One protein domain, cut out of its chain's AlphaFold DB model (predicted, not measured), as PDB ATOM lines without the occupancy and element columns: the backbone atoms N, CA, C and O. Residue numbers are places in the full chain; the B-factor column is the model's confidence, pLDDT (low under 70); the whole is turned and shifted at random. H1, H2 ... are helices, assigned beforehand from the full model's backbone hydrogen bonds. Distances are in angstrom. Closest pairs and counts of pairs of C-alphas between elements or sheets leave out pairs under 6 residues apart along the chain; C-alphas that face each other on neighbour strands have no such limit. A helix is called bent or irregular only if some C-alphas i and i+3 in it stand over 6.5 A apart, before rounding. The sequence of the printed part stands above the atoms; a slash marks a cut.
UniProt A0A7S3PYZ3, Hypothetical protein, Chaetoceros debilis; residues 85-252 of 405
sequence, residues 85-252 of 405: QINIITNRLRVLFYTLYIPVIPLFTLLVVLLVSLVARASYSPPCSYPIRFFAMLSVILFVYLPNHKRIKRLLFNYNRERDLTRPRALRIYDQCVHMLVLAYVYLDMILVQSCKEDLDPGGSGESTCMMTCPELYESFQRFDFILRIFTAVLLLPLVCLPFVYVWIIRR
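This is residues 85 to 252 of the 405 residues of the protein "Hypothetical protein" of Chaetoceros debilis (UniProt A0A7S3PYZ3). A loose four-helix bundle, H2, H3a, H4 and H6a, splays at one end into a V: H1 and H6b extend one branch, while the first part of H4 and the bent-off H3b lie in the other. Short H5 sits at the opposite end, near the loop round Gly 203 that joins it to H4. The printed part has 168 residues with six named helices, H1 to H6, and no named strand: all helix. It is loose, with a radius of gyration of the C-alphas of 20.7 A, and elongated, spanning 68 by 40 by 24 A.

H1, residues 85 to 101, begins at C-alpha 85 (-22.386, 74.139, -7.846) and is 24.3 A long. H2, residues 104 to 124, measures 30.4 A. By its hydrogen bonds H3, residues 132 to 157, was assigned as one helix, but it is bent: C-alphas 147 and 150 are 7.3 A apart. Its arms are H3a, 132 to 147, and H3b, 150 to 157. H4, residues 169 to 198, measures 42.9 A; H5 is residues 209 to 213. H6, residues 215 to 252, likewise assigned as one helix, is bent, with C-alphas 240 and 243 6.8 A apart. Its arms are H6a, 215 to 240, 36.7 A long and irregular, with C-alphas 235 and 238 6.7 A apart, and H6b, 243 to 252, ending at C-alpha 252 (-25.399, 76.723, -17.918).

H2, H3a, H4 and H6a form an up and down bundle, each running against the one before. H6 is the hub; H6a touches H2 at a shallow tilt of 25 degrees, closest at the C-alphas of Arg 121 and Leu 217, 5.6 A. Every O i to N i+4 pair is within hydrogen-bond range in H1, H2, H3b, H4, H5 and H6b, against 11 of 12 in H3a and 20 of 22 in H6a.

The C-alphas of Gln 85 and Gly 203 are farthest apart, 69.2 A. The printed part has no cut; the link H3 to H4 is long, and no printed residue is under 70 in pLDDT.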
ATOM      1  N   GLN A  85     -21.650  74.114  -6.581       80.38
ATOM      2  CA  GLN A  85     -22.386  74.139  -7.846       80.38
ATOM      3  C   GLN A  85     -22.630  72.731  -8.400       80.38
ATOM      4  O   GLN A  85     -23.757  72.409  -8.805       80.38
ATOM      5  N   ILE A  86     -21.618  71.858  -8.362       81.75
ATOM      6  CA  ILE A  86     -21.746  70.455  -8.776       81.75
ATOM      7  C   ILE A  86     -22.788  69.737  -7.910       81.75
ATOM      8  O   ILE A  86     -23.633  68.998  -8.436       81.75
ATOM      9  N   ASN A  87     -22.793  69.976  -6.597       86.44
ATOM     10  CA  ASN A  87     -23.774  69.405  -5.674       86.44
ATOM     11  C   ASN A  87     -25.205  69.873  -5.987       86.44
ATOM     12  O   ASN A  87     -26.127  69.051  -6.039       86.44
ATOM     13  N   ILE A  88     -25.401  71.166  -6.263       86.88
ATOM     14  CA  ILE A  88     -26.701  71.736  -6.649       86.88
ATOM     15  C   ILE A  88     -27.191  71.112  -7.961       86.88
ATOM     16  O   ILE A  88     -28.347  70.683  -8.041       86.88
ATOM     17  N   ILE A  89     -26.335  71.026  -8.986       85.00
ATOM     18  CA  ILE A  89     -26.683  70.420 -10.282       85.00
ATOM     19  C   ILE A  89     -27.050  68.947 -10.092       85.00
ATOM     20  O   ILE A  89     -28.103  68.502 -10.554       85.00
ATOM     21  N   THR A  90     -26.237  68.203  -9.343       86.62
ATOM     22  CA  THR A  90     -26.470  66.785  -9.055       86.62
ATOM     23  C   THR A  90     -27.794  66.570  -8.324       86.62
ATOM     24  O   THR A  90     -28.553  65.664  -8.671       86.62
ATOM     25  N   ASN A  91     -28.121  67.410  -7.340       91.25
ATOM     26  CA  ASN A  91     -29.390  67.325  -6.619       91.25
ATOM     27  C   ASN A  91     -30.588  67.634  -7.526       91.25
ATOM     28  O   ASN A  91     -31.577  66.902  -7.485       91.25
ATOM     29  N   ARG A  92     -30.491  68.642  -8.400       89.31
ATOM     30  CA  ARG A  92     -31.546  68.949  -9.383       89.31
ATOM     31  C   ARG A  92     -31.760  67.802 -10.368       89.31
ATOM     32  O   ARG A  92     -32.903  67.430 -10.619       89.31
ATOM     33  N   LEU A  93     -30.680  67.198 -10.865       88.00
ATOM     34  CA  LEU A  93     -30.752  66.021 -11.734       88.00
ATOM     35  C   LEU A  93     -31.411  64.842 -11.026       88.00
ATOM     36  O   LEU A  93     -32.285  64.196 -11.597       88.00
ATOM     37  N   ARG A  94     -31.045  64.579  -9.765       91.81
ATOM     38  CA  ARG A  94     -31.691  63.534  -8.961       91.81
ATOM     39  C   ARG A  94     -33.190  63.777  -8.849       91.81
ATOM     40  O   ARG A  94     -33.945  62.851  -9.114       91.81
ATOM     41  N   VAL A  95     -33.616  64.994  -8.498       94.31
ATOM     42  CA  VAL A  95     -35.043  65.347  -8.397       94.31
ATOM     43  C   VAL A  95     -35.753  65.138  -9.735       94.31
ATOM     44  O   VAL A  95     -36.795  64.493  -9.761       94.31
ATOM     45  N   LEU A  96     -35.164  65.588 -10.846       90.44
ATOM     46  CA  LEU A  96     -35.723  65.390 -12.185       90.44
ATOM     47  C   LEU A  96     -35.900  63.902 -12.518       90.44
ATOM     48  O   LEU A  96     -36.987  63.490 -12.920       90.44
ATOM     49  N   PHE A  97     -34.873  63.077 -12.294       90.19
ATOM     50  CA  PHE A  97     -34.986  61.637 -12.518       90.19
ATOM     51  C   PHE A  97     -36.017  61.001 -11.586       90.19
ATOM     52  O   PHE A  97     -36.828  60.213 -12.058       90.19
ATOM     53  N   TYR A  98     -36.048  61.354 -10.298       93.69
ATOM     54  CA  TYR A  98     -37.075  60.850  -9.383       93.69
ATOM     55  C   TYR A  98     -38.481  61.153  -9.901       93.69
ATOM     56  O   TYR A  98     -39.285  60.229  -9.982       93.69
ATOM     57  N   THR A  99     -38.751  62.385 -10.334       93.88
ATOM     58  CA  THR A  99     -40.050  62.767 -10.904       93.88
ATOM     59  C   THR A  99     -40.401  61.945 -12.144       93.88
ATOM     60  O   THR A  99     -41.533  61.480 -12.264       93.88
ATOM     61  N   LEU A 100     -39.430  61.687 -13.027       91.25
ATOM     62  CA  LEU A 100     -39.624  60.830 -14.203       91.25
ATOM     63  C   LEU A 100     -39.867  59.353 -13.840       91.25
ATOM     64  O   LEU A 100     -40.579  58.657 -14.558       91.25
ATOM     65  N   TYR A 101     -39.311  58.866 -12.724       92.94
ATOM     66  CA  TYR A 101     -39.465  57.476 -12.276       92.94
ATOM     67  C   TYR A 101     -40.711  57.223 -11.417       92.94
ATOM     68  O   TYR A 101     -41.136  56.071 -11.326       92.94
ATOM     69  N   ILE A 102     -41.326  58.244 -10.806       95.94
ATOM     70  CA  ILE A 102     -42.570  58.095 -10.024       95.94
ATOM     71  C   ILE A 102     -43.662  57.302 -10.775       95.94
ATOM     72  O   ILE A 102     -44.174  56.348 -10.185       95.94
ATOM     73  N   PRO A 103     -44.007  57.598 -12.048       96.19
ATOM     74  CA  PRO A 103     -45.062  56.868 -12.761       96.19
ATOM     75  C   PRO A 103     -44.711  55.408 -13.085       96.19
ATOM     76  O   PRO A 103     -45.608  54.608 -13.344       96.19
ATOM     77  N   VAL A 104     -43.433  55.017 -13.031       96.06
ATOM     78  CA  VAL A 104     -42.995  53.643 -13.339       96.06
ATOM     79  C   VAL A 104     -43.571  52.643 -12.338       96.06
ATOM     80  O   VAL A 104     -43.947  51.545 -12.733       96.06
ATOM     81  N   ILE A 105     -43.677  53.007 -11.056       95.94
ATOM     82  CA  ILE A 105     -44.190  52.111 -10.007       95.94
ATOM     83  C   ILE A 105     -45.665  51.732 -10.241       95.94
ATOM     84  O   ILE A 105     -45.930  50.533 -10.358       95.94
ATOM     85  N   PRO A 106     -46.623  52.680 -10.343       97.62
ATOM     86  CA  PRO A 106     -48.027  52.337 -10.560       97.62
ATOM     87  C   PRO A 106     -48.251  51.630 -11.903       97.62
ATOM     88  O   PRO A 106     -48.988  50.644 -11.954       97.62
ATOM     89  N   LEU A 107     -47.567  52.058 -12.971       97.44
ATOM     90  CA  LEU A 107     -47.659  51.393 -14.274       97.44
ATOM     91  C   LEU A 107     -47.148  49.953 -14.214       97.44
ATOM     92  O   LEU A 107     -47.799  49.053 -14.735       97.44
ATOM     93  N   PHE A 108     -46.028  49.713 -13.529       97.19
ATOM     94  CA  PHE A 108     -45.511  48.365 -13.330       97.19
ATOM     95  C   PHE A 108     -46.503  47.503 -12.546       97.19
ATOM     96  O   PHE A 108     -46.799  46.390 -12.968       97.19
ATOM     97  N   THR A 109     -47.070  48.007 -11.444       97.12
ATOM     98  CA  THR A 109     -48.073  47.249 -10.677       97.12
ATOM     99  C   THR A 109     -49.310  46.915 -11.506       97.12
ATOM    100  O   THR A 109     -49.786  45.782 -11.456       97.12
ATOM    101  N   LEU A 110     -49.788  47.859 -12.322       98.06
ATOM    102  CA  LEU A 110     -50.915  47.642 -13.224       98.06
ATOM    103  C   LEU A 110     -50.582  46.579 -14.278       98.06
ATOM    104  O   LEU A 110     -51.394  45.696 -14.539       98.06
ATOM    105  N   LEU A 111     -49.368  46.615 -14.826       97.81
ATOM    106  CA  LEU A 111     -48.885  45.640 -15.799       97.81
ATOM    107  C   LEU A 111     -48.813  44.224 -15.211       97.81
ATOM    108  O   LEU A 111     -49.182  43.273 -15.893       97.81
ATOM    109  N   VAL A 112     -48.422  44.073 -13.939       98.06
ATOM    110  CA  VAL A 112     -48.464  42.771 -13.243       98.06
ATOM    111  C   VAL A 112     -49.896  42.256 -13.116       98.06
ATOM    112  O   VAL A 112     -50.154  41.096 -13.428       98.06
ATOM    113  N   VAL A 113     -50.833  43.103 -12.686       98.31
ATOM    114  CA  VAL A 113     -52.247  42.714 -12.547       98.31
ATOM    115  C   VAL A 113     -52.833  42.300 -13.900       98.31
ATOM    116  O   VAL A 113     -53.484  41.259 -14.000       98.31
ATOM    117  N   LEU A 114     -52.557  43.070 -14.955       98.12
ATOM    118  CA  LEU A 114     -53.005  42.760 -16.312       98.12
ATOM    119  C   LEU A 114     -52.349  41.493 -16.869       98.12
ATOM    120  O   LEU A 114     -53.031  40.717 -17.528       98.12
ATOM    121  N   LEU A 115     -51.074  41.236 -16.560       98.25
ATOM    122  CA  LEU A 115     -50.390  40.001 -16.946       98.25
ATOM    123  C   LEU A 115     -51.031  38.775 -16.285       98.25
ATOM    124  O   LEU A 115     -51.298  37.785 -16.959       98.25
ATOM    125  N   VAL A 116     -51.323  38.842 -14.983       98.25
ATOM    126  CA  VAL A 116     -52.012  37.752 -14.270       98.25
ATOM    127  C   VAL A 116     -53.407  37.518 -14.857       98.25
ATOM    128  O   VAL A 116     -53.769  36.372 -15.120       98.25
ATOM    129  N   SER A 117     -54.163  38.588 -15.130       98.06
ATOM    130  CA  SER A 117     -55.464  38.502 -15.811       98.06
ATOM    131  C   SER A 117     -55.345  37.860 -17.196       98.06
ATOM    132  O   SER A 117     -56.131  36.976 -17.536       98.06
ATOM    133  N   LEU A 118     -54.347  38.268 -17.986       98.00
ATOM    134  CA  LEU A 118     -54.108  37.753 -19.333       98.00
ATOM    135  C   LEU A 118     -53.815  36.251 -19.310       98.00
ATOM    136  O   LEU A 118     -54.413  35.502 -20.076       98.00
ATOM    137  N   VAL A 119     -52.944  35.797 -18.406       98.06
ATOM    138  CA  VAL A 119     -52.588  34.377 -18.247       98.06
ATOM    139  C   VAL A 119     -53.777  33.551 -17.759       98.06
ATOM    140  O   VAL A 119     -54.016  32.453 -18.269       98.06
ATOM    141  N   ALA A 120     -54.551  34.080 -16.805       98.06
ATOM    142  CA  ALA A 120     -55.760  33.423 -16.325       98.06
ATOM    143  C   ALA A 120     -56.750  33.211 -17.479       98.06
ATOM    144  O   ALA A 120     -57.165  32.082 -17.725       98.06
ATOM    145  N   ARG A 121     -57.053  34.259 -18.256       97.81
ATOM    146  CA  ARG A 121     -57.941  34.151 -19.425       97.81
ATOM    147  C   ARG A 121     -57.364  33.230 -20.498       97.81
ATOM    148  O   ARG A 121     -58.074  32.360 -20.985       97.81
ATOM    149  N   ALA A 122     -56.069  33.325 -20.800       97.25
ATOM    150  CA  ALA A 122     -55.410  32.466 -21.789       97.25
ATOM    151  C   ALA A 122     -55.517  30.968 -21.458       97.25
ATOM    152  O   ALA A 122     -55.520  30.144 -22.375       97.25
ATOM    153  N   SER A 123     -55.624  30.628 -20.170       97.06
ATOM    154  CA  SER A 123     -55.764  29.251 -19.689       97.06
ATOM    155  C   SER A 123     -57.178  28.685 -19.878       97.06
ATOM    156  O   SER A 123     -57.316  27.479 -20.062       97.06
ATOM    157  N   TYR A 124     -58.218  29.531 -19.856       97.12
ATOM    158  CA  TYR A 124     -59.625  29.107 -19.947       97.12
ATOM    159  C   TYR A 124     -60.286  29.389 -21.302       97.12
ATOM    160  O   TYR A 124     -61.249  28.717 -21.662       97.12
ATOM    161  N   SER A 125     -59.807  30.378 -22.059       95.81
ATOM    162  CA  SER A 125     -60.382  30.736 -23.360       95.81
ATOM    163  C   SER A 125     -60.166  29.626 -24.392       95.81
ATOM    164  O   SER A 125     -59.169  28.922 -24.281       95.81
ATOM    165  N   PRO A 126     -61.017  29.473 -25.424       95.06
ATOM    166  CA  PRO A 126     -60.782  28.571 -26.559       95.06
ATOM    167  C   PRO A 126     -59.540  28.978 -27.386       95.06
ATOM    168  O   PRO A 126     -58.983  30.061 -27.169       95.06
ATOM    169  N   PRO A 127     -59.016  28.104 -28.271       94.31
ATOM    170  CA  PRO A 127     -57.920  28.476 -29.162       94.31
ATOM    171  C   PRO A 127     -58.366  29.622 -30.078       94.31
ATOM    172  O   PRO A 127     -59.467  29.589 -30.620       94.31
ATOM    173  N   CYS A 128     -57.513  30.633 -30.222       93.75
ATOM    174  CA  CYS A 128     -57.774  31.802 -31.058       93.75
ATOM    175  C   CYS A 128     -57.026  31.671 -32.393       93.75
ATOM    176  O   CYS A 128     -56.017  30.964 -32.455       93.75
ATOM    177  N   SER A 129     -57.484  32.364 -33.439       91.56
ATOM    178  CA  SER A 129     -56.855  32.335 -34.774       91.56
ATOM    179  C   SER A 129     -55.397  32.813 -34.760       91.56
ATOM    180  O   SER A 129     -54.585  32.388 -35.577       91.56
ATOM    181  N   TYR A 130     -55.056  33.662 -33.788       94.19
ATOM    182  CA  TYR A 130     -53.722  34.217 -33.587       94.19
ATOM    183  C   TYR A 130     -53.062  33.664 -32.313       94.19
ATOM    184  O   TYR A 130     -53.752  33.315 -31.347       94.19
ATOM    185  N   PRO A 131     -51.716  33.624 -32.247       96.25
ATOM    186  CA  PRO A 131     -50.959  33.002 -31.156       96.25
ATOM    187  C   PRO A 131     -50.914  33.844 -29.858       96.25
ATOM    188  O   PRO A 131     -49.876  33.935 -29.203       96.25
ATOM    189  N   ILE A 132     -52.042  34.419 -29.427       96.06
ATOM    190  CA  ILE A 132     -52.139  35.269 -28.221       96.06
ATOM    191  C   ILE A 132     -51.716  34.501 -26.961       96.06
ATOM    192  O   ILE A 132     -51.034  35.038 -26.092       96.06
ATOM    193  N   ARG A 133     -52.050  33.205 -26.873       95.88
ATOM    194  CA  ARG A 133     -51.632  32.358 -25.743       95.88
ATOM    195  C   ARG A 133     -50.115  32.189 -25.665       95.88
ATOM    196  O   ARG A 133     -49.552  32.239 -24.576       95.88
ATOM    197  N   PHE A 134     -49.458  31.988 -26.810       96.50
ATOM    198  CA  PHE A 134     -47.999  31.902 -26.865       96.50
ATOM    199  C   PHE A 134     -47.377  33.219 -26.398       96.50
ATOM    200  O   PHE A 134     -46.447  33.205 -25.595       96.50
ATOM    201  N   PHE A 135     -47.948  34.344 -26.835       96.88
ATOM    202  CA  PHE A 135     -47.495  35.659 -26.408       96.88
ATOM    203  C   PHE A 135     -47.644  35.852 -24.894       96.88
ATOM    204  O   PHE A 135     -46.669  36.211 -24.246       96.88
ATOM    205  N   ALA A 136     -48.790  35.498 -24.303       97.00
ATOM    206  CA  ALA A 136     -48.996  35.561 -22.854       97.00
ATOM    207  C   ALA A 136     -47.960  34.730 -22.066       97.00
ATOM    208  O   ALA A 136     -47.438  35.182 -21.046       97.00
ATOM    209  N   MET A 137     -47.609  33.533 -22.553       97.25
ATOM    210  CA  MET A 137     -46.556  32.709 -21.942       97.25
ATOM    211  C   MET A 137     -45.170  33.348 -22.082       97.25
ATOM    212  O   MET A 137     -44.397  33.364 -21.122       97.25
ATOM    213  N   LEU A 138     -44.864  33.922 -23.248       97.12
ATOM    214  CA  LEU A 138     -43.632  34.675 -23.469       97.12
ATOM    215  C   LEU A 138     -43.543  35.891 -22.532       97.12
ATOM    216  O   LEU A 138     -42.478  36.142 -21.966       97.12
ATOM    217  N   SER A 139     -44.659  36.587 -22.291       97.19
ATOM    218  CA  SER A 139     -44.752  37.689 -21.328       97.19
ATOM    219  C   SER A 139     -44.378  37.239 -19.916       97.19
ATOM    220  O   SER A 139     -43.614  37.928 -19.239       97.19
ATOM    221  N   VAL A 140     -44.853  36.068 -19.471       98.00
ATOM    222  CA  VAL A 140     -44.493  35.495 -18.161       98.00
ATOM    223  C   VAL A 140     -43.004  35.164 -18.093       98.00
ATOM    224  O   VAL A 140     -42.344  35.516 -17.115       98.00
ATOM    225  N   ILE A 141     -42.452  34.533 -19.135       97.62
ATOM    226  CA  ILE A 141     -41.021  34.198 -19.199       97.62
ATOM    227  C   ILE A 141     -40.177  35.470 -19.081       97.62
ATOM    228  O   ILE A 141     -39.255  35.521 -18.266       97.62
ATOM    229  N   LEU A 142     -40.517  36.522 -19.831       96.50
ATOM    230  CA  LEU A 142     -39.824  37.808 -19.760       96.50
ATOM    231  C   LEU A 142     -39.990  38.482 -18.398       96.50
ATOM    232  O   LEU A 142     -39.011  38.984 -17.844       96.50
ATOM    233  N   PHE A 143     -41.192  38.448 -17.828       96.31
ATOM    234  CA  PHE A 143     -41.476  39.010 -16.512       96.31
ATOM    235  C   PHE A 143     -40.649  38.345 -15.403       96.31
ATOM    236  O   PHE A 143     -40.132  39.029 -14.523       96.31
ATOM    237  N   VAL A 144     -40.461  37.024 -15.466       97.06
ATOM    238  CA  VAL A 144     -39.615  36.279 -14.521       97.06
ATOM    239  C   VAL A 144     -38.126  36.497 -14.809       97.06
ATOM    240  O   VAL A 144     -37.316  36.612 -13.882       97.06
ATOM    241  N   TYR A 145     -37.745  36.582 -16.083       96.88
ATOM    242  CA  TYR A 145     -36.357  36.742 -16.505       96.88
ATOM    243  C   TYR A 145     -35.788  38.124 -16.160       96.88
ATOM    244  O   TYR A 145     -34.691  38.208 -15.606       96.88
ATOM    245  N   LEU A 146     -36.514  39.215 -16.434       94.75
ATOM    246  CA  LEU A 146     -35.994  40.587 -16.322       94.75
ATOM    247  C   LEU A 146     -35.470  40.949 -14.914       94.75
ATOM    248  O   LEU A 146     -34.338  41.438 -14.816       94.75
ATOM    249  N   PRO A 147     -36.179  40.662 -13.801       93.88
ATOM    250  CA  PRO A 147     -35.652  40.881 -12.450       93.88
ATOM    251  C   PRO A 147     -34.412  40.032 -12.140       93.88
ATOM    252  O   PRO A 147     -33.538  40.448 -11.372       93.88
ATOM    253  N   ASN A 148     -34.314  38.848 -12.752       96.00
ATOM    254  CA  ASN A 148     -33.232  37.890 -12.551       96.00
ATOM    255  C   ASN A 148     -32.057  38.072 -13.521       96.00
ATOM    256  O   ASN A 148     -30.999  37.479 -13.301       96.00
ATOM    257  N   HIS A 149     -32.177  38.937 -14.531       94.62
ATOM    258  CA  HIS A 149     -31.161  39.144 -15.563       94.62
ATOM    259  C   HIS A 149     -29.768  39.424 -14.974       94.62
ATOM    260  O   HIS A 149     -28.779  38.866 -15.436       94.62
ATOM    261  N   LYS A 150     -29.667  40.205 -13.886       93.06
ATOM    262  CA  LYS A 150     -28.378  40.466 -13.211       93.06
ATOM    263  C   LYS A 150     -27.744  39.211 -12.602       93.06
ATOM    264  O   LYS A 150     -26.521  39.094 -12.612       93.06
ATOM    265  N   ARG A 151     -28.552  38.302 -12.049       94.69
ATOM    266  CA  ARG A 151     -28.071  37.032 -11.480       94.69
ATOM    267  C   ARG A 151     -27.624  36.090 -12.589       94.69
ATOM    268  O   ARG A 151     -26.518  35.573 -12.516       94.69
ATOM    269  N   ILE A 152     -28.436  35.962 -13.637       95.25
ATOM    270  CA  ILE A 152     -28.135  35.140 -14.818       95.25
ATOM    271  C   ILE A 152     -26.854  35.633 -15.495       95.25
ATOM    272  O   ILE A 152     -25.948  34.857 -15.762       95.25
ATOM    273  N   LYS A 153     -26.717  36.948 -15.670       94.00
ATOM    274  CA  LYS A 153     -25.514  37.592 -16.203       94.00
ATOM    275  C   LYS A 153     -24.265  37.298 -15.367       94.00
ATOM    276  O   LYS A 153     -23.211  37.014 -15.925       94.00
ATOM    277  N   ARG A 154     -24.370  37.362 -14.035       94.06
ATOM    278  CA  ARG A 154     -23.255  37.010 -13.142       94.06
ATOM    279  C   ARG A 154     -22.880  35.535 -13.281       94.06
ATOM    280  O   ARG A 154     -21.699  35.231 -13.313       94.06
ATOM    281  N   LEU A 155     -23.872  34.655 -13.385       95.50
ATOM    282  CA  LEU A 155     -23.665  33.217 -13.532       95.50
ATOM    283  C   LEU A 155     -23.012  32.863 -14.878       95.50
ATOM    284  O   LEU A 155     -22.078  32.076 -14.901       95.50
ATOM    285  N   LEU A 156     -23.455  33.480 -15.977       96.25
ATOM    286  CA  LEU A 156     -22.955  33.193 -17.327       96.25
ATOM    287  C   LEU A 156     -21.518  33.667 -17.562       96.25
ATOM    288  O   LEU A 156     -20.752  32.987 -18.233       96.25
ATOM    289  N   PHE A 157     -21.160  34.843 -17.044       96.00
ATOM    290  CA  PHE A 157     -19.874  35.478 -17.359       96.00
ATOM    291  C   PHE A 157     -18.883  35.481 -16.190       96.00
ATOM    292  O   PHE A 157     -17.784  36.002 -16.349       96.00
ATOM    293  N   ASN A 158     -19.281  34.984 -15.011       94.38
ATOM    294  CA  ASN A 158     -18.536  35.101 -13.748       94.38
ATOM    295  C   ASN A 158     -18.018  36.532 -13.460       94.38
ATOM    296  O   ASN A 158     -17.022  36.732 -12.768       94.38
ATOM    297  N   TYR A 159     -18.687  37.545 -14.020       90.69
ATOM    298  CA  TYR A 159     -18.240  38.934 -13.988       90.69
ATOM    299  C   TYR A 159     -18.634  39.583 -12.664       90.69
ATOM    300  O   TYR A 159     -19.823  39.615 -12.307       90.69
ATOM    301  N   ASN A 160     -17.657  40.162 -11.963       91.75
ATOM    302  CA  ASN A 160     -17.913  40.986 -10.790       91.75
ATOM    303  C   ASN A 160     -17.415  42.408 -11.039       91.75
ATOM    304  O   ASN A 160     -16.221  42.649 -11.160       91.75
ATOM    305  N   ARG A 161     -18.343  43.370 -11.029       86.38
ATOM    306  CA  ARG A 161     -18.034  44.792 -11.225       86.38
ATOM    307  C   ARG A 161     -17.011  45.329 -10.218       86.38
ATOM    308  O   ARG A 161     -16.302  46.266 -10.541       86.38
ATOM    309  N   GLU A 162     -16.969  44.770  -9.009       89.81
ATOM    310  CA  GLU A 162     -16.012  45.183  -7.972       89.81
ATOM    311  C   GLU A 162     -14.593  44.657  -8.245       89.81
ATOM    312  O   GLU A 162     -13.630  45.252  -7.780       89.81
ATOM    313  N   ARG A 163     -14.461  43.561  -9.005       90.06
ATOM    314  CA  ARG A 163     -13.173  42.938  -9.346       90.06
ATOM    315  C   ARG A 163     -12.627  43.441 -10.682       90.06
ATOM    316  O   ARG A 163     -11.429  43.658 -10.814       90.06
ATOM    317  N   ASP A 164     -13.509  43.633 -11.657       87.25
ATOM    318  CA  ASP A 164     -13.128  43.869 -13.044       87.25
ATOM    319  C   ASP A 164     -13.338  45.348 -13.414       87.25
ATOM    320  O   ASP A 164     -14.460  45.783 -13.707       87.25
ATOM    321  N   LEU A 165     -12.242  46.120 -13.414       87.31
ATOM    322  CA  LEU A 165     -12.227  47.555 -13.750       87.31
ATOM    323  C   LEU A 165     -12.732  47.820 -15.175       87.31
ATOM    324  O   LEU A 165     -13.401  48.821 -15.435       87.31
ATOM    325  N   THR A 166     -12.438  46.910 -16.104       90.56
ATOM    326  CA  THR A 166     -12.864  47.006 -17.499       90.56
ATOM    327  C   THR A 166     -14.016  46.053 -17.776       90.56
ATOM    328  O   THR A 166     -14.050  44.897 -17.362       90.56
ATOM    329  N   ARG A 167     -15.020  46.555 -18.497       88.69
ATOM    330  CA  ARG A 167     -16.208  45.777 -18.841       88.69
ATOM    331  C   ARG A 167     -15.946  44.919 -20.095       88.69
ATOM    332  O   ARG A 167     -15.750  45.500 -21.169       88.69
ATOM    333  N   PRO A 168     -16.036  43.573 -20.027       92.94
ATOM    334  CA  PRO A 168     -15.787  42.699 -21.175       92.94
ATOM    335  C   PRO A 168     -16.702  43.007 -22.367       92.94
ATOM    336  O   PRO A 168     -17.876  43.356 -22.196       92.94
ATOM    337  N   ARG A 169     -16.195  42.836 -23.598       93.94
ATOM    338  CA  ARG A 169     -16.969  43.058 -24.838       93.94
ATOM    339  C   ARG A 169     -18.186  42.131 -24.926       93.94
ATOM    340  O   ARG A 169     -19.276  42.610 -25.225       93.94
ATOM    341  N   ALA A 170     -18.030  40.856 -24.564       94.56
ATOM    342  CA  ALA A 170     -19.126  39.882 -24.533       94.56
ATOM    343  C   ALA A 170     -20.293  40.344 -23.638       94.56
ATOM    344  O   ALA A 170     -21.455  40.249 -24.017       94.56
ATOM    345  N   LEU A 171     -19.980  40.957 -22.493       94.62
ATOM    346  CA  LEU A 171     -20.971  41.485 -21.555       94.62
ATOM    347  C   LEU A 171     -21.714  42.723 -22.085       94.62
ATOM    348  O   LEU A 171     -22.797  43.056 -21.603       94.62
ATOM    349  N   ARG A 172     -21.108  43.479 -23.006       94.19
ATOM    350  CA  ARG A 172     -21.771  44.606 -23.684       94.19
ATOM    351  C   ARG A 172     -22.725  44.095 -24.758       94.19
ATOM    352  O   ARG A 172     -23.876  44.517 -24.764       94.19
ATOM    353  N   ILE A 173     -22.268  43.143 -25.573       95.81
ATOM    354  CA  ILE A 173     -23.079  42.494 -26.612       95.81
ATOM    355  C   ILE A 173     -24.293  41.807 -25.981       95.81
ATOM    356  O   ILE A 173     -25.410  42.020 -26.429       95.81
ATOM    357  N   TYR A 174     -24.106  41.066 -24.885       96.00
ATOM    358  CA  TYR A 174     -25.207  40.402 -24.182       96.00
ATOM    359  C   TYR A 174     -26.296  41.375 -23.712       96.00
ATOM    360  O   TYR A 174     -27.480  41.138 -23.944       96.00
ATOM    361  N   ASP A 175     -25.914  42.495 -23.090       94.50
ATOM    362  CA  ASP A 175     -26.882  43.513 -22.670       94.50
ATOM    363  C   ASP A 175     -27.599  44.137 -23.873       94.50
ATOM    364  O   ASP A 175     -28.807  44.351 -23.816       94.50
ATOM    365  N   GLN A 176     -26.883  44.395 -24.972       95.62
ATOM    366  CA  GLN A 176     -27.486  44.890 -26.213       95.62
ATOM    367  C   GLN A 176     -28.484  43.886 -26.796       95.62
ATOM    368  O   GLN A 176     -29.594  44.282 -27.138       95.62
ATOM    369  N   CYS A 177     -28.148  42.593 -26.840       96.94
ATOM    370  CA  CYS A 177     -29.061  41.541 -27.283       96.94
ATOM    371  C   CYS A 177     -30.325  41.488 -26.420       96.94
ATOM    372  O   CYS A 177     -31.420  41.365 -26.956       96.94
ATOM    373  N   VAL A 178     -30.200  41.624 -25.096       96.12
ATOM    374  CA  VAL A 178     -31.367  41.641 -24.200       96.12
ATOM    375  C   VAL A 178     -32.227  42.884 -24.419       96.12
ATOM    376  O   VAL A 178     -33.446  42.755 -24.487       96.12
ATOM    377  N   HIS A 179     -31.634  44.068 -24.589       93.44
ATOM    378  CA  HIS A 179     -32.405  45.271 -24.923       93.44
ATOM    379  C   HIS A 179     -33.121  45.132 -26.273       93.44
ATOM    380  O   HIS A 179     -34.305  45.448 -26.362       93.44
ATOM    381  N   MET A 180     -32.441  44.601 -27.293       96.12
ATOM    382  CA  MET A 180     -33.041  44.327 -28.601       96.12
ATOM    383  C   MET A 180     -34.185  43.318 -28.504       96.12
ATOM    384  O   MET A 180     -35.218  43.522 -29.128       96.12
ATOM    385  N   LEU A 181     -34.037  42.271 -27.690       96.44
ATOM    386  CA  LEU A 181     -35.085  41.280 -27.459       96.44
ATOM    387  C   LEU A 181     -36.314  41.908 -26.788       96.44
ATOM    388  O   LEU A 181     -37.436  41.636 -27.201       96.44
ATOM    389  N   VAL A 182     -36.120  42.780 -25.795       96.19
ATOM    390  CA  VAL A 182     -37.224  43.500 -25.134       96.19
ATOM    391  C   VAL A 182     -37.933  44.448 -26.105       96.19
ATOM    392  O   VAL A 182     -39.161  44.484 -26.125       96.19
ATOM    393  N   LEU A 183     -37.189  45.184 -26.938       94.81
ATOM    394  CA  LEU A 183     -37.777  46.058 -27.960       94.81
ATOM    395  C   LEU A 183     -38.530  45.259 -29.028       94.81
ATOM    396  O   LEU A 183     -39.654  45.613 -29.376       94.81
ATOM    397  N   ALA A 184     -37.947  44.155 -29.500       96.81
ATOM    398  CA  ALA A 184     -38.599  43.244 -30.431       96.81
ATOM    399  C   ALA A 184     -39.883  42.655 -29.835       96.81
ATOM    400  O   ALA A 184     -40.880  42.559 -30.536       96.81
ATOM    401  N   TYR A 185     -39.897  42.322 -28.542       97.25
ATOM    402  CA  TYR A 185     -41.097  41.845 -27.856       97.25
ATOM    403  C   TYR A 185     -42.228  42.886 -27.863       97.25
ATOM    404  O   TYR A 185     -43.345  42.545 -28.240       97.25
ATOM    405  N   VAL A 186     -41.945  44.150 -27.519       97.00
ATOM    406  CA  VAL A 186     -42.952  45.231 -27.578       97.00
ATOM    407  C   VAL A 186     -43.425  45.454 -29.017       97.00
ATOM    408  O   VAL A 186     -44.608  45.649 -29.259       97.00
ATOM    409  N   TYR A 187     -42.522  45.389 -29.993       97.00
ATOM    410  CA  TYR A 187     -42.881  45.540 -31.402       97.00
ATOM    411  C   TYR A 187     -43.771  44.395 -31.914       97.00
ATOM    412  O   TYR A 187     -44.756  44.639 -32.609       97.00
ATOM    413  N   LEU A 188     -43.467  43.150 -31.534       96.75
ATOM    414  CA  LEU A 188     -44.290  41.984 -31.859       96.75
ATOM    415  C   LEU A 188     -45.677  42.062 -31.207       96.75
ATOM    416  O   LEU A 188     -46.649  41.679 -31.851       96.75
ATOM    417  N   ASP A 189     -45.774  42.591 -29.981       96.25
ATOM    418  CA  ASP A 189     -47.052  42.885 -29.309       96.25
ATOM    419  C   ASP A 189     -47.926  43.798 -30.178       96.25
ATOM    420  O   ASP A 189     -49.079  43.489 -30.490       96.25
ATOM    421  N   MET A 190     -47.325  44.890 -30.663       96.31
ATOM    422  CA  MET A 190     -48.007  45.875 -31.494       96.31
ATOM    423  C   MET A 190     -48.511  45.281 -32.807       96.31
ATOM    424  O   MET A 190     -49.664  45.520 -33.175       96.31
ATOM    425  N   ILE A 191     -47.664  44.503 -33.489       97.38
ATOM    426  CA  ILE A 191     -48.040  43.810 -34.725       97.38
ATOM    427  C   ILE A 191     -49.190  42.848 -34.451       97.38
ATOM    428  O   ILE A 191     -50.159  42.845 -35.200       97.38
ATOM    429  N   LEU A 192     -49.123  42.062 -33.375       97.00
ATOM    430  CA  LEU A 192     -50.145  41.065 -33.071       97.00
ATOM    431  C   LEU A 192     -51.523  41.708 -32.848       97.00
ATOM    432  O   LEU A 192     -52.519  41.217 -33.381       97.00
ATOM    433  N   VAL A 193     -51.584  42.828 -32.118       96.62
ATOM    434  CA  VAL A 193     -52.829  43.599 -31.939       96.62
ATOM    435  C   VAL A 193     -53.337  44.155 -33.271       96.62
ATOM    436  O   VAL A 193     -54.536  44.091 -33.541       96.62
ATOM    437  N   GLN A 194     -52.449  44.695 -34.113       96.62
ATOM    438  CA  GLN A 194     -52.823  45.232 -35.425       96.62
ATOM    439  C   GLN A 194     -53.340  44.139 -36.362       96.62
ATOM    440  O   GLN A 194     -54.417  44.299 -36.927       96.62
ATOM    441  N   SER A 195     -52.650  43.001 -36.451       96.62
ATOM    442  CA  SER A 195     -53.076  41.865 -37.269       96.62
ATOM    443  C   SER A 195     -54.428  41.318 -36.821       96.62
ATOM    444  O   SER A 195     -55.289  41.089 -37.661       96.62
ATOM    445  N   CYS A 196     -54.658  41.189 -35.509       96.06
ATOM    446  CA  CYS A 196     -55.978  40.823 -35.001       96.06
ATOM    447  C   CYS A 196     -57.052  41.839 -35.403       96.06
ATOM    448  O   CYS A 196     -58.174  41.441 -35.672       96.06
ATOM    449  N   LYS A 197     -56.745  43.141 -35.413       95.62
ATOM    450  CA  LYS A 197     -57.708  44.196 -35.761       95.62
ATOM    451  C   LYS A 197     -58.042  44.226 -37.258       95.62
ATOM    452  O   LYS A 197     -59.167  44.562 -37.608       95.62
ATOM    453  N   GLU A 198     -57.066  43.936 -38.110       95.75
ATOM    454  CA  GLU A 198     -57.200  43.974 -39.573       95.75
ATOM    455  C   GLU A 198     -57.843  42.710 -40.154       95.75
ATOM    456  O   GLU A 198     -58.429  42.770 -41.233       95.75
ATOM    457  N   ASP A 199     -57.774  41.586 -39.438       95.12
ATOM    458  CA  ASP A 199     -58.433  40.338 -39.823       95.12
ATOM    459  C   ASP A 199     -59.941  40.421 -39.568       95.12
ATOM    460  O   ASP A 199     -60.433  40.052 -38.499       95.12
ATOM    461  N   LEU A 200     -60.664  40.995 -40.529       94.88
ATOM    462  CA  LEU A 200     -62.115  41.155 -40.499       94.88
ATOM    463  C   LEU A 200     -62.821  39.887 -40.980       94.88
ATOM    464  O   LEU A 200     -62.399  39.251 -41.946       94.88
ATOM    465  N   ASP A 201     -63.951  39.576 -40.348       91.00
ATOM    466  CA  ASP A 201     -64.806  38.468 -40.764       91.00
ATOM    467  C   ASP A 201     -65.276  38.643 -42.229       91.00
ATOM    468  O   ASP A 201     -65.889  39.669 -42.566       91.00
ATOM    469  N   PRO A 202     -65.055  37.650 -43.118       87.06
ATOM    470  CA  PRO A 202     -65.543  37.692 -44.498       87.06
ATOM    471  C   PRO A 202     -67.075  37.778 -44.594       87.06
ATOM    472  O   PRO A 202     -67.596  38.153 -45.644       87.06
ATOM    473  N   GLY A 203     -67.799  37.466 -43.511       89.44
ATOM    474  CA  GLY A 203     -69.247  37.634 -43.387       89.44
ATOM    475  C   GLY A 203     -69.737  39.088 -43.346       89.44
ATOM    476  O   GLY A 203     -70.947  39.315 -43.374       89.44
ATOM    477  N   GLY A 204     -68.839  40.080 -43.308       91.06
ATOM    478  CA  GLY A 204     -69.199  41.499 -43.405       91.06
ATOM    479  C   GLY A 204     -69.764  42.106 -42.118       91.06
ATOM    480  O   GLY A 204     -70.321  43.201 -42.161       91.06
ATOM    481  N   SER A 205     -69.603  41.434 -40.973       90.88
ATOM    482  CA  SER A 205     -69.967  41.978 -39.654       90.88
ATOM    483  C   SER A 205     -69.145  43.221 -39.280       90.88
ATOM    484  O   SER A 205     -69.576  44.023 -38.453       90.88
ATOM    485  N   GLY A 206     -67.974  43.404 -39.904       92.50
ATOM    486  CA  GLY A 206     -67.034  44.484 -39.591       92.50
ATOM    487  C   GLY A 206     -66.286  44.277 -38.271       92.50
ATOM    488  O   GLY A 206     -65.498  45.137 -37.879       92.50
ATOM    489  N   GLU A 207     -66.506  43.149 -37.593       94.62
ATOM    490  CA  GLU A 207     -65.776  42.757 -36.394       94.62
ATOM    491  C   GLU A 207     -64.545  41.923 -36.764       94.62
ATOM    492  O   GLU A 207     -64.537  41.164 -37.735       94.62
ATOM    493  N   SER A 208     -63.480  42.063 -35.976       94.44
ATOM    494  CA  SER A 208     -62.278  41.249 -36.147       94.44
ATOM    495  C   SER A 208     -62.495  39.795 -35.726       94.44
ATOM    496  O   SER A 208     -63.082  39.548 -34.668       94.44
ATOM    497  N   THR A 209     -61.880  38.845 -36.429       94.31
ATOM    498  CA  THR A 209     -61.903  37.409 -36.110       94.31
ATOM    499  C   THR A 209     -61.464  37.116 -34.669       94.31
ATOM    500  O   THR A 209     -62.048  36.258 -34.004       94.31
ATOM    501  N   CYS A 210     -60.473  37.844 -34.130       95.06
ATOM    502  CA  CYS A 210     -60.030  37.686 -32.733       95.06
ATOM    503  C   CYS A 210     -61.125  38.057 -31.719       95.06
ATOM    504  O   CYS A 210     -61.271  37.390 -30.695       95.06
ATOM    505  N   MET A 211     -61.918  39.090 -32.018       96.44
ATOM    506  CA  MET A 211     -63.037  39.507 -31.171       96.44
ATOM    507  C   MET A 211     -64.162  38.469 -31.184       96.44
ATOM    508  O   MET A 211     -64.747  38.199 -30.142       96.44
ATOM    509  N   MET A 212     -64.421  37.831 -32.329       94.81
ATOM    510  CA  MET A 212     -65.459  36.798 -32.431       94.81
ATOM    511  C   MET A 212     -65.040  35.467 -31.790       94.81
ATOM    512  O   MET A 212     -65.842  34.813 -31.128       94.81
ATOM    513  N   THR A 213     -63.785  35.049 -31.977       95.75
ATOM    514  CA  THR A 213     -63.295  33.734 -31.517       95.75
ATOM    515  C   THR A 213     -62.880  33.720 -30.049       95.75
ATOM    516  O   THR A 213     -63.080  32.716 -29.363       95.75
ATOM    517  N   CYS A 214     -62.289  34.808 -29.546       96.56
ATOM    518  CA  CYS A 214     -61.737  34.866 -28.197       96.56
ATOM    519  C   CYS A 214     -61.912  36.254 -27.527       96.56
ATOM    520  O   CYS A 214     -60.923  36.839 -27.075       96.56
ATOM    521  N   PRO A 215     -63.152  36.778 -27.392       96.38
ATOM    522  CA  PRO A 215     -63.416  38.172 -27.006       96.38
ATOM    523  C   PRO A 215     -62.752  38.577 -25.687       96.38
ATOM    524  O   PRO A 215     -62.051  39.584 -25.618       96.38
ATOM    525  N   GLU A 216     -62.905  37.767 -24.636       97.44
ATOM    526  CA  GLU A 216     -62.361  38.091 -23.312       97.44
ATOM    527  C   GLU A 216     -60.826  38.095 -23.286       97.44
ATOM    528  O   GLU A 216     -60.206  38.925 -22.610       97.44
ATOM    529  N   LEU A 217     -60.197  37.159 -24.006       96.94
ATOM    530  CA  LEU A 217     -58.741  37.069 -24.095       96.94
ATOM    531  C   LEU A 217     -58.186  38.254 -24.881       96.94
ATOM    532  O   LEU A 217     -57.247  38.902 -24.421       96.94
ATOM    533  N   TYR A 218     -58.794  38.550 -26.029       97.00
ATOM    534  CA  TYR A 218     -58.389  39.652 -26.887       97.00
ATOM    535  C   TYR A 218     -58.553  41.006 -26.189       97.00
ATOM    536  O   TYR A 218     -57.627  41.814 -26.195       97.00
ATOM    537  N   GLU A 219     -59.662  41.227 -25.484       97.25
ATOM    538  CA  GLU A 219     -59.878  42.450 -24.708       97.25
ATOM    539  C   GLU A 219     -58.827  42.617 -23.594       97.25
ATOM    540  O   GLU A 219     -58.271  43.701 -23.399       97.25
ATOM    541  N   SER A 220     -58.507  41.543 -22.861       97.88
ATOM    542  CA  SER A 220     -57.456  41.596 -21.833       97.88
ATOM    543  C   SER A 220     -56.084  41.870 -22.436       97.88
ATOM    544  O   SER A 220     -55.282  42.580 -21.828       97.88
ATOM    545  N   PHE A 221     -55.817  41.304 -23.611       97.44
ATOM    546  CA  PHE A 221     -54.578  41.494 -24.347       97.44
ATOM    547  C   PHE A 221     -54.426  42.942 -24.825       97.44
ATOM    548  O   PHE A 221     -53.399  43.553 -24.556       97.44
ATOM    549  N   GLN A 222     -55.475  43.546 -25.394       97.69
ATOM    550  CA  GLN A 222     -55.474  44.961 -25.788       97.69
ATOM    551  C   GLN A 222     -55.191  45.903 -24.611       97.69
ATOM    552  O   GLN A 222     -54.414  46.849 -24.736       97.69
ATOM    553  N   ARG A 223     -55.805  45.651 -23.446       98.19
ATOM    554  CA  ARG A 223     -55.550  46.449 -22.234       98.19
ATOM    555  C   ARG A 223     -54.102  46.304 -21.766       98.19
ATOM    556  O   ARG A 223     -53.494  47.293 -21.360       98.19
ATOM    557  N   PHE A 224     -53.557  45.089 -21.816       98.00
ATOM    558  CA  PHE A 224     -52.162  44.818 -21.474       98.00
ATOM    559  C   PHE A 224     -51.189  45.532 -22.426       98.00
ATOM    560  O   PHE A 224     -50.330  46.266 -21.937       98.00
ATOM    561  N   ASP A 225     -51.370  45.396 -23.742       97.06
ATOM    562  CA  ASP A 225     -50.561  46.061 -24.778       97.06
ATOM    563  C   ASP A 225     -50.587  47.587 -24.613       97.06
ATOM    564  O   ASP A 225     -49.541  48.235 -24.562       97.06
ATOM    565  N   PHE A 226     -51.766  48.180 -24.409       97.88
ATOM    566  CA  PHE A 226     -51.888  49.622 -24.204       97.88
ATOM    567  C   PHE A 226     -51.061  50.118 -23.006       97.88
ATOM    568  O   PHE A 226     -50.306  51.091 -23.118       97.88
ATOM    569  N   ILE A 227     -51.152  49.432 -21.862       98.12
ATOM    570  CA  ILE A 227     -50.365  49.784 -20.673       98.12
ATOM    571  C   ILE A 227     -48.873  49.505 -20.887       98.12
ATOM    572  O   ILE A 227     -48.049  50.310 -20.451       98.12
ATOM    573  N   LEU A 228     -48.506  48.431 -21.592       97.12
ATOM    574  CA  LEU A 228     -47.116  48.129 -21.938       97.12
ATOM    575  C   LEU A 228     -46.503  49.222 -22.829       97.12
ATOM    576  O   LEU A 228     -45.356  49.615 -22.603       97.12
ATOM    577  N   ARG A 229     -47.260  49.771 -23.787       97.19
ATOM    578  CA  ARG A 229     -46.825  50.899 -24.629       97.19
ATOM    579  C   ARG A 229     -46.587  52.160 -23.810       97.19
ATOM    580  O   ARG A 229     -45.529  52.772 -23.940       97.19
ATOM    581  N   ILE A 230     -47.528  52.523 -22.931       97.38
ATOM    582  CA  ILE A 230     -47.365  53.677 -22.030       97.38
ATOM    583  C   ILE A 230     -46.142  53.475 -21.135       97.38
ATOM    584  O   ILE A 230     -45.306  54.369 -21.012       97.38
ATOM    585  N   PHE A 231     -46.000  52.290 -20.543       96.56
ATOM    586  CA  PHE A 231     -44.860  51.950 -19.699       96.56
ATOM    587  C   PHE A 231     -43.532  52.064 -20.456       96.56
ATOM    588  O   PHE A 231     -42.586  52.672 -19.958       96.56
ATOM    589  N   THR A 232     -43.475  51.551 -21.686       96.12
ATOM    590  CA  THR A 232     -42.291  51.644 -22.550       96.12
ATOM    591  C   THR A 232     -41.966  53.098 -22.892       96.12
ATOM    592  O   THR A 232     -40.813  53.504 -22.766       96.12
ATOM    593  N   ALA A 233     -42.963  53.913 -23.242       95.81
ATOM    594  CA  ALA A 233     -42.770  55.336 -23.512       95.81
ATOM    595  C   ALA A 233     -42.214  56.084 -22.287       95.81
ATOM    596  O   ALA A 233     -41.264  56.854 -22.413       95.81
ATOM    597  N   VAL A 234     -42.738  55.800 -21.088       96.06
ATOM    598  CA  VAL A 234     -42.237  56.370 -19.826       96.06
ATOM    599  C   VAL A 234     -40.795  55.935 -19.541       96.06
ATOM    600  O   VAL A 234     -40.002  56.746 -19.072       96.06
ATOM    601  N   LEU A 235     -40.416  54.692 -19.855       93.31
ATOM    602  CA  LEU A 235     -39.033  54.220 -19.706       93.31
ATOM    603  C   LEU A 235     -38.065  54.835 -20.727       93.31
ATOM    604  O   LEU A 235     -36.893  55.035 -20.406       93.31
ATOM    605  N   LEU A 236     -38.534  55.139 -21.939       93.38
ATOM    606  CA  LEU A 236     -37.733  55.792 -22.979       93.38
ATOM    607  C   LEU A 236     -37.607  57.304 -22.760       93.38
ATOM    608  O   LEU A 236     -36.614  57.894 -23.182       93.38
ATOM    609  N   LEU A 237     -38.564  57.928 -22.069       93.81
ATOM    610  CA  LEU A 237     -38.598  59.373 -21.847       93.81
ATOM    611  C   LEU A 237     -37.288  59.925 -21.241       93.81
ATOM    612  O   LEU A 237     -36.744  60.863 -21.819       93.81
ATOM    613  N   PRO A 238     -36.690  59.346 -20.175       91.75
ATOM    614  CA  PRO A 238     -35.388  59.790 -19.680       91.75
ATOM    615  C   PRO A 238     -34.278  59.749 -20.736       91.75
ATOM    616  O   PRO A 238     -33.464  60.666 -20.776       91.75
ATOM    617  N   LEU A 239     -34.242  58.723 -21.594       90.94
ATOM    618  CA  LEU A 239     -33.227  58.598 -22.649       90.94
ATOM    619  C   LEU A 239     -33.377  59.699 -23.699       90.94
ATOM    620  O   LEU A 239     -32.379  60.270 -24.127       90.94
ATOM    621  N   VAL A 240     -34.618  60.035 -24.059       92.62
ATOM    622  CA  VAL A 240     -34.925  61.146 -24.970       92.62
ATOM    623  C   VAL A 240     -34.618  62.496 -24.319       92.62
ATOM    624  O   VAL A 240     -34.160  63.409 -24.996       92.62
ATOM    625  N   CYS A 241     -34.811  62.631 -23.003       92.12
ATOM    626  CA  CYS A 241     -34.512  63.858 -22.266       92.12
ATOM    627  C   CYS A 241     -33.010  64.089 -22.024       92.12
ATOM    628  O   CYS A 241     -32.609  65.237 -21.833       92.12
ATOM    629  N   LEU A 242     -32.171  63.044 -22.026       89.06
ATOM    630  CA  LEU A 242     -30.738  63.152 -21.710       89.06
ATOM    631  C   LEU A 242     -29.977  64.169 -22.584       89.06
ATOM    632  O   LEU A 242     -29.267  64.989 -22.003       89.06
ATOM    633  N   PRO A 243     -30.121  64.195 -23.925       90.31
ATOM    634  CA  PRO A 243     -29.480  65.209 -24.764       90.31
ATOM    635  C   PRO A 243     -29.895  66.639 -24.402       90.31
ATOM    636  O   PRO A 243     -29.050  67.525 -24.327       90.31
ATOM    637  N   PHE A 244     -31.178  66.870 -24.109       91.06
ATOM    638  CA  PHE A 244     -31.670  68.194 -23.716       91.06
ATOM    639  C   PHE A 244     -31.120  68.624 -22.359       91.06
ATOM    640  O   PHE A 244     -30.705  69.769 -22.191       91.06
ATOM    641  N   VAL A 245     -31.072  67.696 -21.402       88.31
ATOM    642  CA  VAL A 245     -30.451  67.922 -20.094       88.31
ATOM    643  C   VAL A 245     -28.959  68.213 -20.254       88.31
ATOM    644  O   VAL A 245     -28.452  69.123 -19.610       88.31
ATOM    645  N   TYR A 246     -28.264  67.500 -21.139       84.62
ATOM    646  CA  TYR A 246     -26.850  67.723 -21.429       84.62
ATOM    647  C   TYR A 246     -26.593  69.103 -22.046       84.62
ATOM    648  O   TYR A 246     -25.766  69.852 -21.533       84.62
ATOM    649  N   VAL A 247     -27.356  69.490 -23.073       88.38
ATOM    650  CA  VAL A 247     -27.278  70.830 -23.678       88.38
ATOM    651  C   VAL A 247     -27.608  71.916 -22.653       88.38
ATOM    652  O   VAL A 247     -26.955  72.957 -22.630       88.38
ATOM    653  N   TRP A 248     -28.590  71.682 -21.781       88.69
ATOM    654  CA  TRP A 248     -28.922  72.602 -20.693       88.69
ATOM    655  C   TRP A 248     -27.771  72.745 -19.686       88.69
ATOM    656  O   TRP A 248     -27.463  73.865 -19.284       88.69
ATOM    657  N   ILE A 249     -27.105  71.643 -19.316       82.50
ATOM    658  CA  ILE A 249     -25.920  71.665 -18.446       82.50
ATOM    659  C   ILE A 249     -24.787  72.443 -19.116       82.50
ATOM    660  O   ILE A 249     -24.255  73.347 -18.485       82.50
ATOM    661  N   ILE A 250     -24.458  72.148 -20.380       80.00
ATOM    662  CA  ILE A 250     -23.400  72.862 -21.115       80.00
ATOM    663  C   ILE A 250     -23.707  74.349 -21.165       80.00
ATOM    664  O   ILE A 250     -22.879  75.140 -20.743       80.00
ATOM    665  N   ARG A 251     -24.906  74.740 -21.612       81.75
ATOM    666  CA  ARG A 251     -25.287  76.158 -21.685       81.75
ATOM    667  C   ARG A 251     -25.165  76.856 -20.343       81.75
ATOM    668  O   ARG A 251     -24.783  78.016 -20.293       81.75
ATOM    669  N   ARG A 252     -25.499  76.160 -19.258       80.81
ATOM    670  CA  ARG A 252     -25.399  76.723 -17.918       80.81
ATOM    671  C   ARG A 252     -23.955  76.857 -17.457       80.81
ATOM    672  O   ARG A 252     -23.632  77.891 -16.890       80.81
TER     673      ARG A 252